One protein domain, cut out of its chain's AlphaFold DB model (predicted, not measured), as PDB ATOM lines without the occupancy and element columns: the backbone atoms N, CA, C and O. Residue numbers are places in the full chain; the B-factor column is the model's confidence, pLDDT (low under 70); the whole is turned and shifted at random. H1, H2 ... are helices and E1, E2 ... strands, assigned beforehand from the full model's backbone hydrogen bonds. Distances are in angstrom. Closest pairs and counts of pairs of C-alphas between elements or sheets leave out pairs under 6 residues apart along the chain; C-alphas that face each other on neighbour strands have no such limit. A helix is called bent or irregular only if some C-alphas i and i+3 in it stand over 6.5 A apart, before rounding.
ATOM      1  N   GLN A 465      45.998  -9.737 342.894       83.81
ATOM      2  CA  GLN A 465      46.777  -9.482 341.690       83.81
ATOM      3  C   GLN A 465      45.935  -9.842 340.464       83.81
ATOM      4  O   GLN A 465      45.176 -10.808 340.491       83.81
ATOM      5  N   ASN A 466      46.060  -9.050 339.400       83.56
ATOM      6  CA  ASN A 466      45.441  -9.350 338.116       83.56
ATOM      7  C   ASN A 466      46.510  -9.830 337.134       83.56
ATOM      8  O   ASN A 466      47.565  -9.204 337.032       83.56
ATOM      9  N   ASP A 467      46.212 -10.895 336.403       82.19
ATOM     10  CA  ASP A 467      46.948 -11.343 335.227       82.19
ATOM     11  C   ASP A 467      45.990 -11.593 334.048       82.19
ATOM     12  O   ASP A 467      44.768 -11.494 334.185       82.19
ATOM     13  N   VAL A 468      46.535 -11.831 332.854       86.12
ATOM     14  CA  VAL A 468      45.750 -12.154 331.655       86.12
ATOM     15  C   VAL A 468      45.998 -13.609 331.294       86.12
ATOM     16  O   VAL A 468      47.140 -14.052 331.191       86.12
ATOM     17  N   PHE A 469      44.914 -14.352 331.109       85.00
ATOM     18  CA  PHE A 469      44.906 -15.758 330.740       85.00
ATOM     19  C   PHE A 469      44.154 -15.918 329.417       85.00
ATOM     20  O   PHE A 469      43.044 -15.407 329.276       85.00
ATOM     21  N   VAL A 470      44.752 -16.607 328.444       86.38
ATOM     22  CA  VAL A 470      44.197 -16.751 327.091       86.38
ATOM     23  C   VAL A 470      43.912 -18.221 326.803       86.38
ATOM     24  O   VAL A 470      44.736 -19.085 327.092       86.38
ATOM     25  N   VAL A 471      42.743 -18.500 326.227       87.38
ATOM     26  CA  VAL A 471      42.304 -19.838 325.815       87.38
ATOM     27  C   VAL A 471      42.043 -19.821 324.314       87.38
ATOM     28  O   VAL A 471      41.144 -19.119 323.858       87.38
ATOM     29  N   ALA A 472      42.825 -20.585 323.552       87.31
ATOM     30  CA  ALA A 472      42.606 -20.781 322.122       87.31
ATOM     31  C   ALA A 472      41.624 -21.938 321.882       87.31
ATOM     32  O   ALA A 472      41.817 -23.037 322.403       87.31
ATOM     33  N   GLU A 473      40.582 -21.686 321.094       85.38
ATOM     34  CA  GLU A 473      39.588 -22.665 320.653       85.38
ATOM     35  C   GLU A 473      39.550 -22.688 319.112       85.38
ATOM     36  O   GLU A 473      39.516 -21.607 318.518       85.38
ATOM     37  N   PRO A 474      39.512 -23.860 318.447       84.12
ATOM     38  CA  PRO A 474      39.465 -25.215 319.013       84.12
ATOM     39  C   PRO A 474      40.825 -25.713 319.538       84.12
ATOM     40  O   PRO A 474      41.874 -25.361 319.012       84.12
ATOM     41  N   GLY A 475      40.809 -26.577 320.562       82.56
ATOM     42  CA  GLY A 475      42.017 -27.239 321.070       82.56
ATOM     43  C   GLY A 475      41.824 -27.945 322.417       82.56
ATOM     44  O   GLY A 475      41.024 -27.514 323.245       82.56
ATOM     45  N   GLU A 476      42.611 -28.995 322.687       82.75
ATOM     46  CA  GLU A 476      42.460 -29.823 323.902       82.75
ATOM     47  C   GLU A 476      42.564 -29.039 325.223       82.75
ATOM     48  O   GLU A 476      42.033 -29.459 326.255       82.75
ATOM     49  N   LEU A 477      43.301 -27.924 325.224       80.94
ATOM     50  CA  LEU A 477      43.440 -27.056 326.392       80.94
ATOM     51  C   LEU A 477      42.138 -26.295 326.684       80.94
ATOM     52  O   LEU A 477      41.787 -26.144 327.855       80.94
ATOM     53  N   ALA A 478      41.389 -25.894 325.650       85.19
ATOM     54  CA  ALA A 478      40.054 -25.324 325.804       85.19
ATOM     55  C   ALA A 478      39.065 -26.367 326.339       85.19
ATOM     56  O   ALA A 478      38.332 -26.073 327.280       85.19
ATOM     57  N   ASP A 479      39.108 -27.607 325.840       85.00
ATOM     58  CA  ASP A 479      38.269 -28.699 326.352       85.00
ATOM     59  C   ASP A 479      38.540 -28.981 327.837       85.00
ATOM     60  O   ASP A 479      37.612 -29.034 328.651       85.00
ATOM     61  N   LYS A 480      39.818 -29.108 328.224       85.00
ATOM     62  CA  LYS A 480      40.233 -29.295 329.627       85.00
ATOM     63  C   LYS A 480      39.766 -28.123 330.500       85.00
ATOM     64  O   LYS A 480      39.187 -28.354 331.564       85.00
ATOM     65  N   PHE A 481      39.935 -26.885 330.033       85.62
ATOM     66  CA  PHE A 481      39.461 -25.680 330.719       85.62
ATOM     67  C   PHE A 481      37.936 -25.681 330.912       85.62
ATOM     68  O   PHE A 481      37.458 -25.478 332.030       85.62
ATOM     69  N   LEU A 482      37.162 -25.992 329.866       86.06
ATOM     70  CA  LEU A 482      35.701 -26.092 329.926       86.06
ATOM     71  C   LEU A 482      35.232 -27.162 330.919       86.06
ATOM     72  O   LEU A 482      34.282 -26.923 331.667       86.06
ATOM     73  N   GLN A 483      35.906 -28.315 330.986       84.25
ATOM     74  CA  GLN A 483      35.599 -29.348 331.982       84.25
ATOM     75  C   GLN A 483      35.898 -28.875 333.414       84.25
ATOM     76  O   GLN A 483      35.064 -29.067 334.302       84.25
ATOM     77  N   SER A 484      37.028 -28.196 333.651       81.94
ATOM     78  CA  SER A 484      37.341 -27.598 334.959       81.94
ATOM     79  C   SER A 484      36.323 -26.529 335.372       81.94
ATOM     80  O   SER A 484      35.881 -26.516 336.523       81.94
ATOM     81  N   VAL A 485      35.891 -25.673 334.439       83.69
ATOM     82  CA  VAL A 485      34.839 -24.676 334.686       83.69
ATOM     83  C   VAL A 485      33.516 -25.364 335.024       83.69
ATOM     84  O   VAL A 485      32.946 -25.077 336.075       83.69
ATOM     85  N   LYS A 486      33.048 -26.319 334.209       83.06
ATOM     86  CA  LYS A 486      31.824 -27.096 334.485       83.06
ATOM     87  C   LYS A 486      31.867 -27.763 335.858       83.06
ATOM     88  O   LYS A 486      30.900 -27.665 336.612       83.06
ATOM     89  N   PHE A 487      32.982 -28.400 336.211       80.25
ATOM     90  CA  PHE A 487      33.157 -29.052 337.507       80.25
ATOM     91  C   PHE A 487      33.096 -28.059 338.678       80.25
ATOM     92  O   PHE A 487      32.402 -28.326 339.665       80.25
ATOM     93  N   SER A 488      33.757 -26.901 338.557       75.81
ATOM     94  CA  SER A 488      33.689 -25.814 339.544       75.81
ATOM     95  C   SER A 488      32.251 -25.306 339.706       75.81
ATOM     96  O   SER A 488      31.698 -25.311 340.807       75.81
ATOM     97  N   LEU A 489      31.590 -24.976 338.590       73.44
ATOM     98  CA  LEU A 489      30.220 -24.463 338.563       73.44
ATOM     99  C   LEU A 489      29.208 -25.445 339.171       73.44
ATOM    100  O   LEU A 489      28.372 -25.044 339.980       73.44
ATOM    101  N   LEU A 490      29.293 -26.734 338.834       73.56
ATOM    102  CA  LEU A 490      28.420 -27.769 339.395       73.56
ATOM    103  C   LEU A 490      28.702 -28.022 340.886       73.56
ATOM    104  O   LEU A 490      27.765 -28.277 341.647       73.56
ATOM    105  N   SER A 491      29.962 -27.918 341.322       66.50
ATOM    106  CA  SER A 491      30.344 -28.071 342.731       66.50
ATOM    107  C   SER A 491      29.814 -26.928 343.597       66.50
ATOM    108  O   SER A 491      29.176 -27.195 344.617       66.50
ATOM    109  N   MET A 492      29.945 -25.673 343.149       60.06
ATOM    110  CA  MET A 492      29.407 -24.497 343.851       60.06
ATOM    111  C   MET A 492      27.874 -24.533 344.010       60.06
ATOM    112  O   MET A 492      27.324 -23.898 344.907       60.06
ATOM    113  N   MET A 493      27.153 -25.281 343.165       59.56
ATOM    114  CA  MET A 493      25.684 -25.334 343.178       59.56
ATOM    115  C   MET A 493      25.081 -26.465 344.031       59.56
ATOM    116  O   MET A 493      23.854 -26.650 344.031       59.56
ATOM    117  N   ARG A 494      25.899 -27.200 344.801       50.47
ATOM    118  CA  ARG A 494      25.459 -28.262 345.725       50.47
ATOM    119  C   ARG A 494      24.614 -27.725 346.893       50.47
ATOM    120  O   ARG A 494      25.074 -27.610 348.022       50.47
ATOM    121  N   GLY A 495      23.325 -27.480 346.644       51.50
ATOM    122  CA  GLY A 495      22.338 -27.362 347.723       51.50
ATOM    123  C   GLY A 495      21.051 -26.587 347.446       51.50
ATOM    124  O   GLY A 495      20.102 -26.776 348.204       51.50
ATOM    125  N   ARG A 496      20.968 -25.728 346.412       49.81
ATOM    126  CA  ARG A 496      19.809 -24.805 346.288       49.81
ATOM    127  C   ARG A 496      19.077 -24.680 344.959       49.81
ATOM    128  O   ARG A 496      17.885 -24.390 344.998       49.81
ATOM    129  N   ARG A 497      19.705 -24.862 343.794       54.56
ATOM    130  CA  ARG A 497      19.058 -24.483 342.519       54.56
ATOM    131  C   ARG A 497      19.212 -25.555 341.418       54.56
ATOM    132  O   ARG A 497      19.911 -25.346 340.436       54.56
ATOM    133  N   ARG A 498      18.486 -26.686 341.535       53.88
ATOM    134  CA  ARG A 498      18.442 -27.780 340.518       53.88
ATOM    135  C   ARG A 498      18.086 -27.318 339.091       53.88
ATOM    136  O   ARG A 498      18.442 -28.007 338.146       53.88
ATOM    137  N   LYS A 499      17.395 -26.182 338.933       55.31
ATOM    138  CA  LYS A 499      16.913 -25.663 337.637       55.31
ATOM    139  C   LYS A 499      18.011 -25.217 336.656       55.31
ATOM    140  O   LYS A 499      17.696 -25.061 335.486       55.31
ATOM    141  N   TYR A 500      19.250 -25.008 337.106       57.75
ATOM    142  CA  TYR A 500      20.333 -24.473 336.261       57.75
ATOM    143  C   TYR A 500      21.441 -25.487 335.954       57.75
ATOM    144  O   TYR A 500      22.373 -25.172 335.222       57.75
ATOM    145  N   ALA A 501      21.336 -26.714 336.477       63.56
ATOM    146  CA  ALA A 501      22.288 -27.779 336.164       63.56
ATOM    147  C   ALA A 501      22.264 -28.155 334.670       63.56
ATOM    148  O   ALA A 501      23.314 -28.473 334.124       63.56
ATOM    149  N   SER A 502      21.099 -28.051 334.012       62.81
ATOM    150  CA  SER A 502      20.958 -28.230 332.560       62.81
ATOM    151  C   SER A 502      21.724 -27.163 331.776       62.81
ATOM    152  O   SER A 502      22.557 -27.486 330.945       62.81
ATOM    153  N   VAL A 503      21.554 -25.885 332.127       68.00
ATOM    154  CA  VAL A 503      22.243 -24.774 331.443       68.00
ATOM    155  C   VAL A 503      23.771 -24.925 331.510       68.00
ATOM    156  O   VAL A 503      24.460 -24.563 330.568       68.00
ATOM    157  N   ILE A 504      24.310 -25.503 332.592       71.56
ATOM    158  CA  ILE A 504      25.754 -25.769 332.732       71.56
ATOM    159  C   ILE A 504      26.194 -27.023 331.955       71.56
ATOM    160  O   ILE A 504      27.322 -27.058 331.458       71.56
ATOM    161  N   SER A 505      25.343 -28.050 331.825       72.75
ATOM    162  CA  SER A 505      25.654 -29.211 330.976       72.75
ATOM    163  C   SER A 505      25.659 -28.867 329.486       72.75
ATOM    164  O   SER A 505      26.448 -29.456 328.750       72.75
ATOM    165  N   ASP A 506      24.836 -27.897 329.080       77.44
ATOM    166  CA  ASP A 506      24.618 -27.508 327.681       77.44
ATOM    167  C   ASP A 506      25.748 -26.625 327.101       77.44
ATOM    168  O   ASP A 506      25.832 -26.462 325.888       77.44
ATOM    169  N   ILE A 507      26.645 -26.081 327.936       82.25
ATOM    170  CA  ILE A 507      27.834 -25.324 327.493       82.25
ATOM    171  C   ILE A 507      28.753 -26.262 326.700       82.25
ATOM    172  O   ILE A 507      29.274 -27.212 327.282       82.25
ATOM    173  N   SER A 508      29.005 -26.021 325.413       81.88
ATOM    174  CA  SER A 508      29.872 -26.889 324.596       81.88
ATOM    175  C   SER A 508      31.213 -26.254 324.222       81.88
ATOM    176  O   SER A 508      32.211 -26.963 324.164       81.88
ATOM    177  N   THR A 509      31.244 -24.930 324.075       86.38
ATOM    178  CA  THR A 509      32.391 -24.129 323.606       86.38
ATOM    179  C   THR A 509      32.805 -23.052 324.621       86.38
ATOM    180  O   THR A 509      32.064 -22.750 325.566       86.38
ATOM    181  N   VAL A 510      33.969 -22.415 324.433       84.25
ATOM    182  CA  VAL A 510      34.351 -21.216 325.207       84.25
ATOM    183  C   VAL A 510      33.463 -20.037 324.805       84.25
ATOM    184  O   VAL A 510      33.102 -19.229 325.664       84.25
ATOM    185  N   ALA A 511      32.997 -20.002 323.551       83.44
ATOM    186  CA  ALA A 511      31.944 -19.089 323.101       83.44
ATOM    187  C   ALA A 511      30.657 -19.217 323.944       83.44
ATOM    188  O   ALA A 511      30.156 -18.211 324.452       83.44
ATOM    189  N   ASP A 512      30.147 -20.440 324.139       83.19
ATOM    190  CA  ASP A 512      28.962 -20.712 324.968       83.19
ATOM    191  C   ASP A 512      29.197 -20.303 326.421       83.19
ATOM    192  O   ASP A 512      28.324 -19.692 327.043       83.19
ATOM    193  N   LEU A 513      30.382 -20.612 326.965       83.56
ATOM    194  CA  LEU A 513      30.744 -20.257 328.333       83.56
ATOM    195  C   LEU A 513      30.728 -18.739 328.526       83.56
ATOM    196  O   LEU A 513      30.066 -18.260 329.442       83.56
ATOM    197  N   VAL A 514      31.408 -17.984 327.662       84.19
ATOM    198  CA  VAL A 514      31.469 -16.516 327.739       84.19
ATOM    199  C   VAL A 514      30.081 -15.902 327.549       84.19
ATOM    200  O   VAL A 514      29.691 -15.024 328.319       84.19
ATOM    201  N   ARG A 515      29.301 -16.400 326.582       78.44
ATOM    202  CA  ARG A 515      27.934 -15.938 326.299       78.44
ATOM    203  C   ARG A 515      26.966 -16.210 327.452       78.44
ATOM    204  O   ARG A 515      26.102 -15.383 327.731       78.44
ATOM    205  N   CYS A 516      27.083 -17.362 328.110       74.38
ATOM    206  CA  CYS A 516      26.252 -17.726 329.257       74.38
ATOM    207  C   CYS A 516      26.732 -17.063 330.559       74.38
ATOM    208  O   CYS A 516      25.929 -16.786 331.453       74.38
ATOM    209  N   ARG A 517      28.048 -16.880 330.711       75.19
ATOM    210  CA  ARG A 517      28.698 -16.463 331.953       75.19
ATOM    211  C   ARG A 517      30.074 -15.819 331.674       75.19
ATOM    212  O   ARG A 517      31.095 -16.492 331.785       75.19
ATOM    213  N   PRO A 518      30.141 -14.495 331.442       77.56
ATOM    214  CA  PRO A 518      31.408 -13.794 331.203       77.56
ATOM    215  C   PRO A 518      32.286 -13.637 332.462       77.56
ATOM    216  O   PRO A 518      33.415 -13.166 332.364       77.56
ATOM    217  N   CYS A 519      31.794 -14.019 333.650       75.62
ATOM    218  CA  CYS A 519      32.549 -13.989 334.907       75.62
ATOM    219  C   CYS A 519      32.295 -15.254 335.751       75.62
ATOM    220  O   CYS A 519      31.154 -15.549 336.131       75.62
ATOM    221  N   PHE A 520      33.343 -16.017 336.062       76.69
ATOM    222  CA  PHE A 520      33.273 -17.279 336.818       76.69
ATOM    223  C   PHE A 520      34.509 -17.493 337.702       76.69
ATOM    224  O   PHE A 520      35.490 -16.766 337.607       76.69
ATOM    225  N   GLN A 521      34.450 -18.489 338.590       72.50
ATOM    226  CA  GLN A 521      35.510 -18.793 339.554       72.50
ATOM    227  C   GLN A 521      35.966 -20.251 339.414       72.50
ATOM    228  O   GLN A 521      35.140 -21.158 339.285       72.50
ATOM    229  N   ILE A 522      37.279 -20.476 339.453       75.31
ATOM    230  CA  ILE A 522      37.915 -21.799 339.452       75.31
ATOM    231  C   ILE A 522      38.937 -21.813 340.591       75.31
ATOM    232  O   ILE A 522      39.835 -20.977 340.601       75.31
ATOM    233  N   GLY A 523      38.807 -22.730 341.556       67.56
ATOM    234  CA  GLY A 523      39.825 -22.932 342.602       67.56
ATOM    235  C   GLY A 523      40.194 -21.671 343.400       67.56
ATOM    236  O   GLY A 523      41.365 -21.435 343.662       67.56
ATOM    237  N   GLY A 524      39.212 -20.818 343.716       68.12
ATOM    238  CA  GLY A 524      39.429 -19.525 344.382       68.12
ATOM    239  C   GLY A 524      39.719 -18.352 343.435       68.12
ATOM    240  O   GLY A 524      39.437 -17.212 343.791       68.12
ATOM    241  N   VAL A 525      40.167 -18.610 342.205       77.38
ATOM    242  CA  VAL A 525      40.579 -17.592 341.229       77.38
ATOM    243  C   VAL A 525      39.418 -17.164 340.331       77.38
ATOM    244  O   VAL A 525      38.762 -17.997 339.695       77.38
ATOM    245  N   VAL A 526      39.174 -15.857 340.234       78.31
ATOM    246  CA  VAL A 526      38.088 -15.297 339.413       78.31
ATOM    247  C   VAL A 526      38.592 -14.944 338.021       78.31
ATOM    248  O   VAL A 526      39.651 -14.354 337.870       78.31
ATOM    249  N   HIS A 527      37.830 -15.331 337.004       82.00
ATOM    250  CA  HIS A 527      38.119 -15.115 335.593       82.00
ATOM    251  C   HIS A 527      36.992 -14.264 335.004       82.00
ATOM    252  O   HIS A 527      35.823 -14.659 335.049       82.00
ATOM    253  N   ARG A 528      37.342 -13.098 334.461       82.88
ATOM    254  CA  ARG A 528      36.445 -12.150 333.794       82.88
ATOM    255  C   ARG A 528      36.868 -12.041 332.334       82.88
ATOM    256  O   ARG A 528      38.002 -11.665 332.055       82.88
ATOM    257  N   TYR A 529      35.987 -12.398 331.409       83.00
ATOM    258  CA  TYR A 529      36.233 -12.252 329.976       83.00
ATOM    259  C   TYR A 529      36.474 -10.777 329.625       83.00
ATOM    260  O   TYR A 529      35.727  -9.914 330.085       83.00
ATOM    261  N   ILE A 530      37.517 -10.506 328.834       85.88
ATOM    262  CA  ILE A 530      37.898  -9.149 328.399       85.88
ATOM    263  C   ILE A 530      37.880  -8.969 326.877       85.88
ATOM    264  O   ILE A 530      37.759  -7.843 326.413       85.88
ATOM    265  N   GLY A 531      37.955 -10.045 326.090       84.69
ATOM    266  CA  GLY A 531      37.899  -9.949 324.630       84.69
ATOM    267  C   GLY A 531      38.216 -11.262 323.919       84.69
ATOM    268  O   GLY A 531      38.717 -12.207 324.527       84.69
ATOM    269  N   ARG A 532      37.928 -11.317 322.616       87.75
ATOM    270  CA  ARG A 532      38.297 -12.418 321.715       87.75
ATOM    271  C   ARG A 532      39.061 -11.829 320.540       87.75
ATOM    272  O   ARG A 532      38.580 -10.891 319.911       87.75
ATOM    273  N   GLN A 533      40.192 -12.433 320.211       86.00
ATOM    274  CA  GLN A 533      40.877 -12.238 318.939       86.00
ATOM    275  C   GLN A 533      40.641 -13.484 318.081       86.00
ATOM    276  O   GLN A 533      40.772 -14.599 318.580       86.00
ATOM    277  N   THR A 534      40.255 -13.317 316.817       86.81
ATOM    278  CA  THR A 534      40.133 -14.436 315.870       86.81
ATOM    279  C   THR A 534      41.291 -14.364 314.888       86.81
ATOM    280  O   THR A 534      41.534 -13.303 314.316       86.81
ATOM    281  N   GLN A 535      41.978 -15.482 314.685       83.31
ATOM    282  CA  GLN A 535      42.954 -15.668 313.620       83.31
ATOM    283  C   GLN A 535      42.382 -16.686 312.632       83.31
ATOM    284  O   GLN A 535      41.902 -17.739 313.046       83.31
ATOM    285  N   VAL A 536      42.403 -16.354 311.344       85.69
ATOM    286  CA  VAL A 536      42.046 -17.282 310.264       85.69
ATOM    287  C   VAL A 536      43.347 -17.880 309.742       85.69
ATOM    288  O   VAL A 536      44.291 -17.136 309.473       85.69
ATOM    289  N   MET A 537      43.421 -19.206 309.675       80.19
ATOM    290  CA  MET A 537      44.569 -19.933 309.133       80.19
ATOM    291  C   MET A 537      44.466 -20.094 307.606       80.19
ATOM    292  O   MET A 537      43.430 -19.820 307.006       80.19
ATOM    293  N   GLU A 538      45.557 -20.527 306.966       81.19
ATOM    294  CA  GLU A 538      45.652 -20.696 305.501       81.19
ATOM    295  C   GLU A 538      44.705 -21.771 304.927       81.19
ATOM    296  O   GLU A 538      44.511 -21.849 303.715       81.19
ATOM    297  N   ASP A 539      44.113 -22.599 305.789       79.62
ATOM    298  CA  ASP A 539      43.150 -23.660 305.483       79.62
ATOM    299  C   ASP A 539      41.684 -23.256 305.758       79.62
ATOM    300  O   ASP A 539      40.813 -24.119 305.882       79.62
ATOM    301  N   ASP A 540      41.414 -21.948 305.857       78.44
ATOM    302  CA  ASP A 540      40.137 -21.336 306.261       78.44
ATOM    303  C   ASP A 540      39.666 -21.718 307.688       78.44
ATOM    304  O   ASP A 540      38.520 -21.441 308.064       78.44
ATOM    305  N   GLN A 541      40.521 -22.314 308.535       77.62
ATOM    306  CA  GLN A 541      40.155 -22.626 309.918       77.62
ATOM    307  C   GLN A 541      40.235 -21.381 310.826       77.62
ATOM    308  O   GLN A 541      41.281 -20.747 310.972       77.62
ATOM    309  N   GLU A 542      39.125 -21.042 311.495       84.81
ATOM    310  CA  GLU A 542      39.096 -19.999 312.530       84.81
ATOM    311  C   GLU A 542      39.604 -20.525 313.883       84.81
ATOM    312  O   GLU A 542      39.010 -21.436 314.467       84.81
ATOM    313  N   ILE A 543      40.629 -19.875 314.441       85.00
ATOM    314  CA  ILE A 543      41.037 -20.020 315.844       85.00
ATOM    315  C   ILE A 543      40.613 -18.770 316.621       85.00
ATOM    316  O   ILE A 543      41.038 -17.651 316.329       85.00
ATOM    317  N   GLY A 544      39.775 -18.953 317.641       85.25
ATOM    318  CA  GLY A 544      39.376 -17.914 318.588       85.25
ATOM    319  C   GLY A 544      40.229 -17.946 319.855       85.25
ATOM    320  O   GLY A 544      40.097 -18.856 320.668       85.25
ATOM    321  N   ALA A 545      41.056 -16.925 320.061       88.88
ATOM    322  CA  ALA A 545      41.776 -16.675 321.305       88.88
ATOM    323  C   ALA A 545      40.904 -15.839 322.261       88.88
ATOM    324  O   ALA A 545      40.768 -14.624 322.106       88.88
ATOM    325  N   TYR A 546      40.301 -16.495 323.254       88.12
ATOM    326  CA  TYR A 546      39.483 -15.870 324.295       88.12
ATOM    327  C   TYR A 546      40.365 -15.414 325.455       88.12
ATOM    328  O   TYR A 546      41.008 -16.226 326.119       88.12
ATOM    329  N   MET A 547      40.375 -14.113 325.718       89.06
ATOM    330  CA  MET A 547      41.163 -13.485 326.768       89.06
ATOM    331  C   MET A 547      40.313 -13.280 328.024       89.06
ATOM    332  O   MET A 547      39.201 -12.742 327.977       89.06
ATOM    333  N   PHE A 548      40.868 -13.662 329.170       86.12
ATOM    334  CA  PHE A 548      40.275 -13.501 330.489       86.12
ATOM    335  C   PHE A 548      41.242 -12.738 331.394       86.12
ATOM    336  O   PHE A 548      42.375 -13.168 331.607       86.12
ATOM    337  N   ARG A 549      40.781 -11.639 331.994       84.62
ATOM    338  CA  ARG A 549      41.432 -11.056 333.170       84.62
ATOM    339  C   ARG A 549      41.183 -11.993 334.341       84.62
ATOM    340  O   ARG A 549      40.036 -12.263 334.704       84.62
ATOM    341  N   ARG A 550      42.262 -12.511 334.901       85.69
ATOM    342  CA  ARG A 550      42.269 -13.469 335.992       85.69
ATOM    343  C   ARG A 550      42.731 -12.752 337.263       85.69
ATOM    344  O   ARG A 550      43.668 -11.962 337.241       85.69
ATOM    345  N   THR A 551      42.006 -12.951 338.357       82.00
ATOM    346  CA  THR A 551      42.174 -12.225 339.622       82.00
ATOM    347  C   THR A 551      42.506 -13.231 340.720       82.00
ATOM    348  O   THR A 551      41.659 -14.033 341.125       82.00
ATOM    349  N   VAL A 552      43.764 -13.207 341.162       83.31
ATOM    350  CA  VAL A 552      44.400 -14.204 342.036       83.31
ATOM    351  C   VAL A 552      44.696 -13.583 343.414       83.31
ATOM    352  O   VAL A 552      45.144 -12.431 343.469       83.31
ATOM    353  N   PRO A 553      44.482 -14.297 344.538       83.69
ATOM    354  CA  PRO A 553      44.945 -13.855 345.856       83.69
ATOM    355  C   PRO A 553      46.461 -13.609 345.876       83.69
ATOM    356  O   PRO A 553      47.228 -14.456 345.428       83.69
ATOM    357  N   SER A 554      46.901 -12.460 346.398       84.06
ATOM    358  CA  SER A 554      48.320 -12.056 346.390       84.06
ATOM    359  C   SER A 554      48.927 -11.917 347.789       84.06
ATOM    360  O   SER A 554      50.073 -12.308 348.006       84.06
ATOM    361  N   MET A 555      48.167 -11.400 348.762       85.88
ATOM    362  CA  MET A 555      48.573 -11.390 350.174       85.88
ATOM    363  C   MET A 555      47.402 -11.720 351.091       85.88
ATOM    364  O   MET A 555      46.264 -11.321 350.833       85.88
ATOM    365  N   HIS A 556      47.718 -12.364 352.213       89.75
ATOM    366  CA  HIS A 556      46.761 -12.838 353.208       89.75
ATOM    367  C   HIS A 556      47.068 -12.262 354.590       89.75
ATOM    368  O   HIS A 556      48.223 -12.028 354.939       89.75
TER     369      HIS A 556
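What this domain is: This is residues 465 to 556 of the 713 residues of the protein "Galactolipase/ phospholipase" of Solanum tuberosum (UniProt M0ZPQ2). A long, strongly twisted antiparallel sheet of four strands has helices H1 and H3 packed on it, while H2 folds back along H1 on the side away from the sheet. The long hairpin of E3 and E4 makes the longest axis, and residues 494 to 499, between H1 and H2 and into H2, stick out. The printed part has 92 residues, with three named helices and four named strands in the order E1 H1 H2 H3 E2 E3 E4; the sheet's order is E1, E4, E3, E2, and the class is mixed, helices and strands. It is only just compact, close to loose, with a radius of gyration of the C-alphas of 14.4 A, and flat, spanning 48 by 36 by 19 A.

Where its parts are: E1, residues 465 to 473, starts at C-alpha 465 (46.777, -9.482, 341.690) and is 25.8 A long. H1, residues 476 to 492, starts at C-alpha 476 (42.460, -29.823, 323.902) and is 24.4 A long. H2 is residues 498 to 505, irregular but only just: C-alphas 499 and 502 are 7.0 A apart. H3 is residues 510 to 516 and E2 residues 519 to 522. E3, residues 525 to 536, is 31.0 A long and bends by 60 degrees at residue 530. E4, residues 542 to 556, is 42.0 A long and ends at C-alpha 556 (46.761, -12.838, 353.208).

How they stand to each other: E2, E3 and E4 form a meander, each strand the antiparallel neighbour of the one before, with hairpins E2 and E3, and E3 and E4. N 522 and O 525 are 2.9 A apart, and N 547 and O 531 2.8 A. E1, an edge strand, is antiparallel to E4 at 156 degrees, with N 469 and O 548 2.8 A apart; these three pairs are within hydrogen-bond range. H1 is on the sheet; its closest C-alphas to E2 are those of Ser 488 and Ile 522, 5.8 A. H3 is on the sheet at a height of 8.1 A, and the C-alphas of Val 514 and Tyr 529 in E3 are its closest to that strand, 6.8 A. H1, with residues 478 to 482 alone, and H3 only just touch, with 3 pairs of C-alphas within 8 A, the closest being Leu 482 and Val 510, 6.9 A; they run the same way at a shallow tilt of 30 degrees. H1, with residues 486 to 490 alone, touches H2 in a helical hairpin, opposite ways at a shallow tilt of 6 degrees; the closest C-alphas are those of Lys 486 and Ile 504, 6.5 A. H2 is not on the sheet. Every O i to N i+4 pair is within hydrogen-bond range in H1 and H3, and 2 of 4 are in H2.

The domain as a whole: The two C-alphas farthest apart, those of Asp 539 and His 556, are 49.1 A apart. The printed part has no cut, and its six links are tight. Mean pLDDT of the printed part is 78.6; residues 491 to 503 and 523 to 524 are under 70.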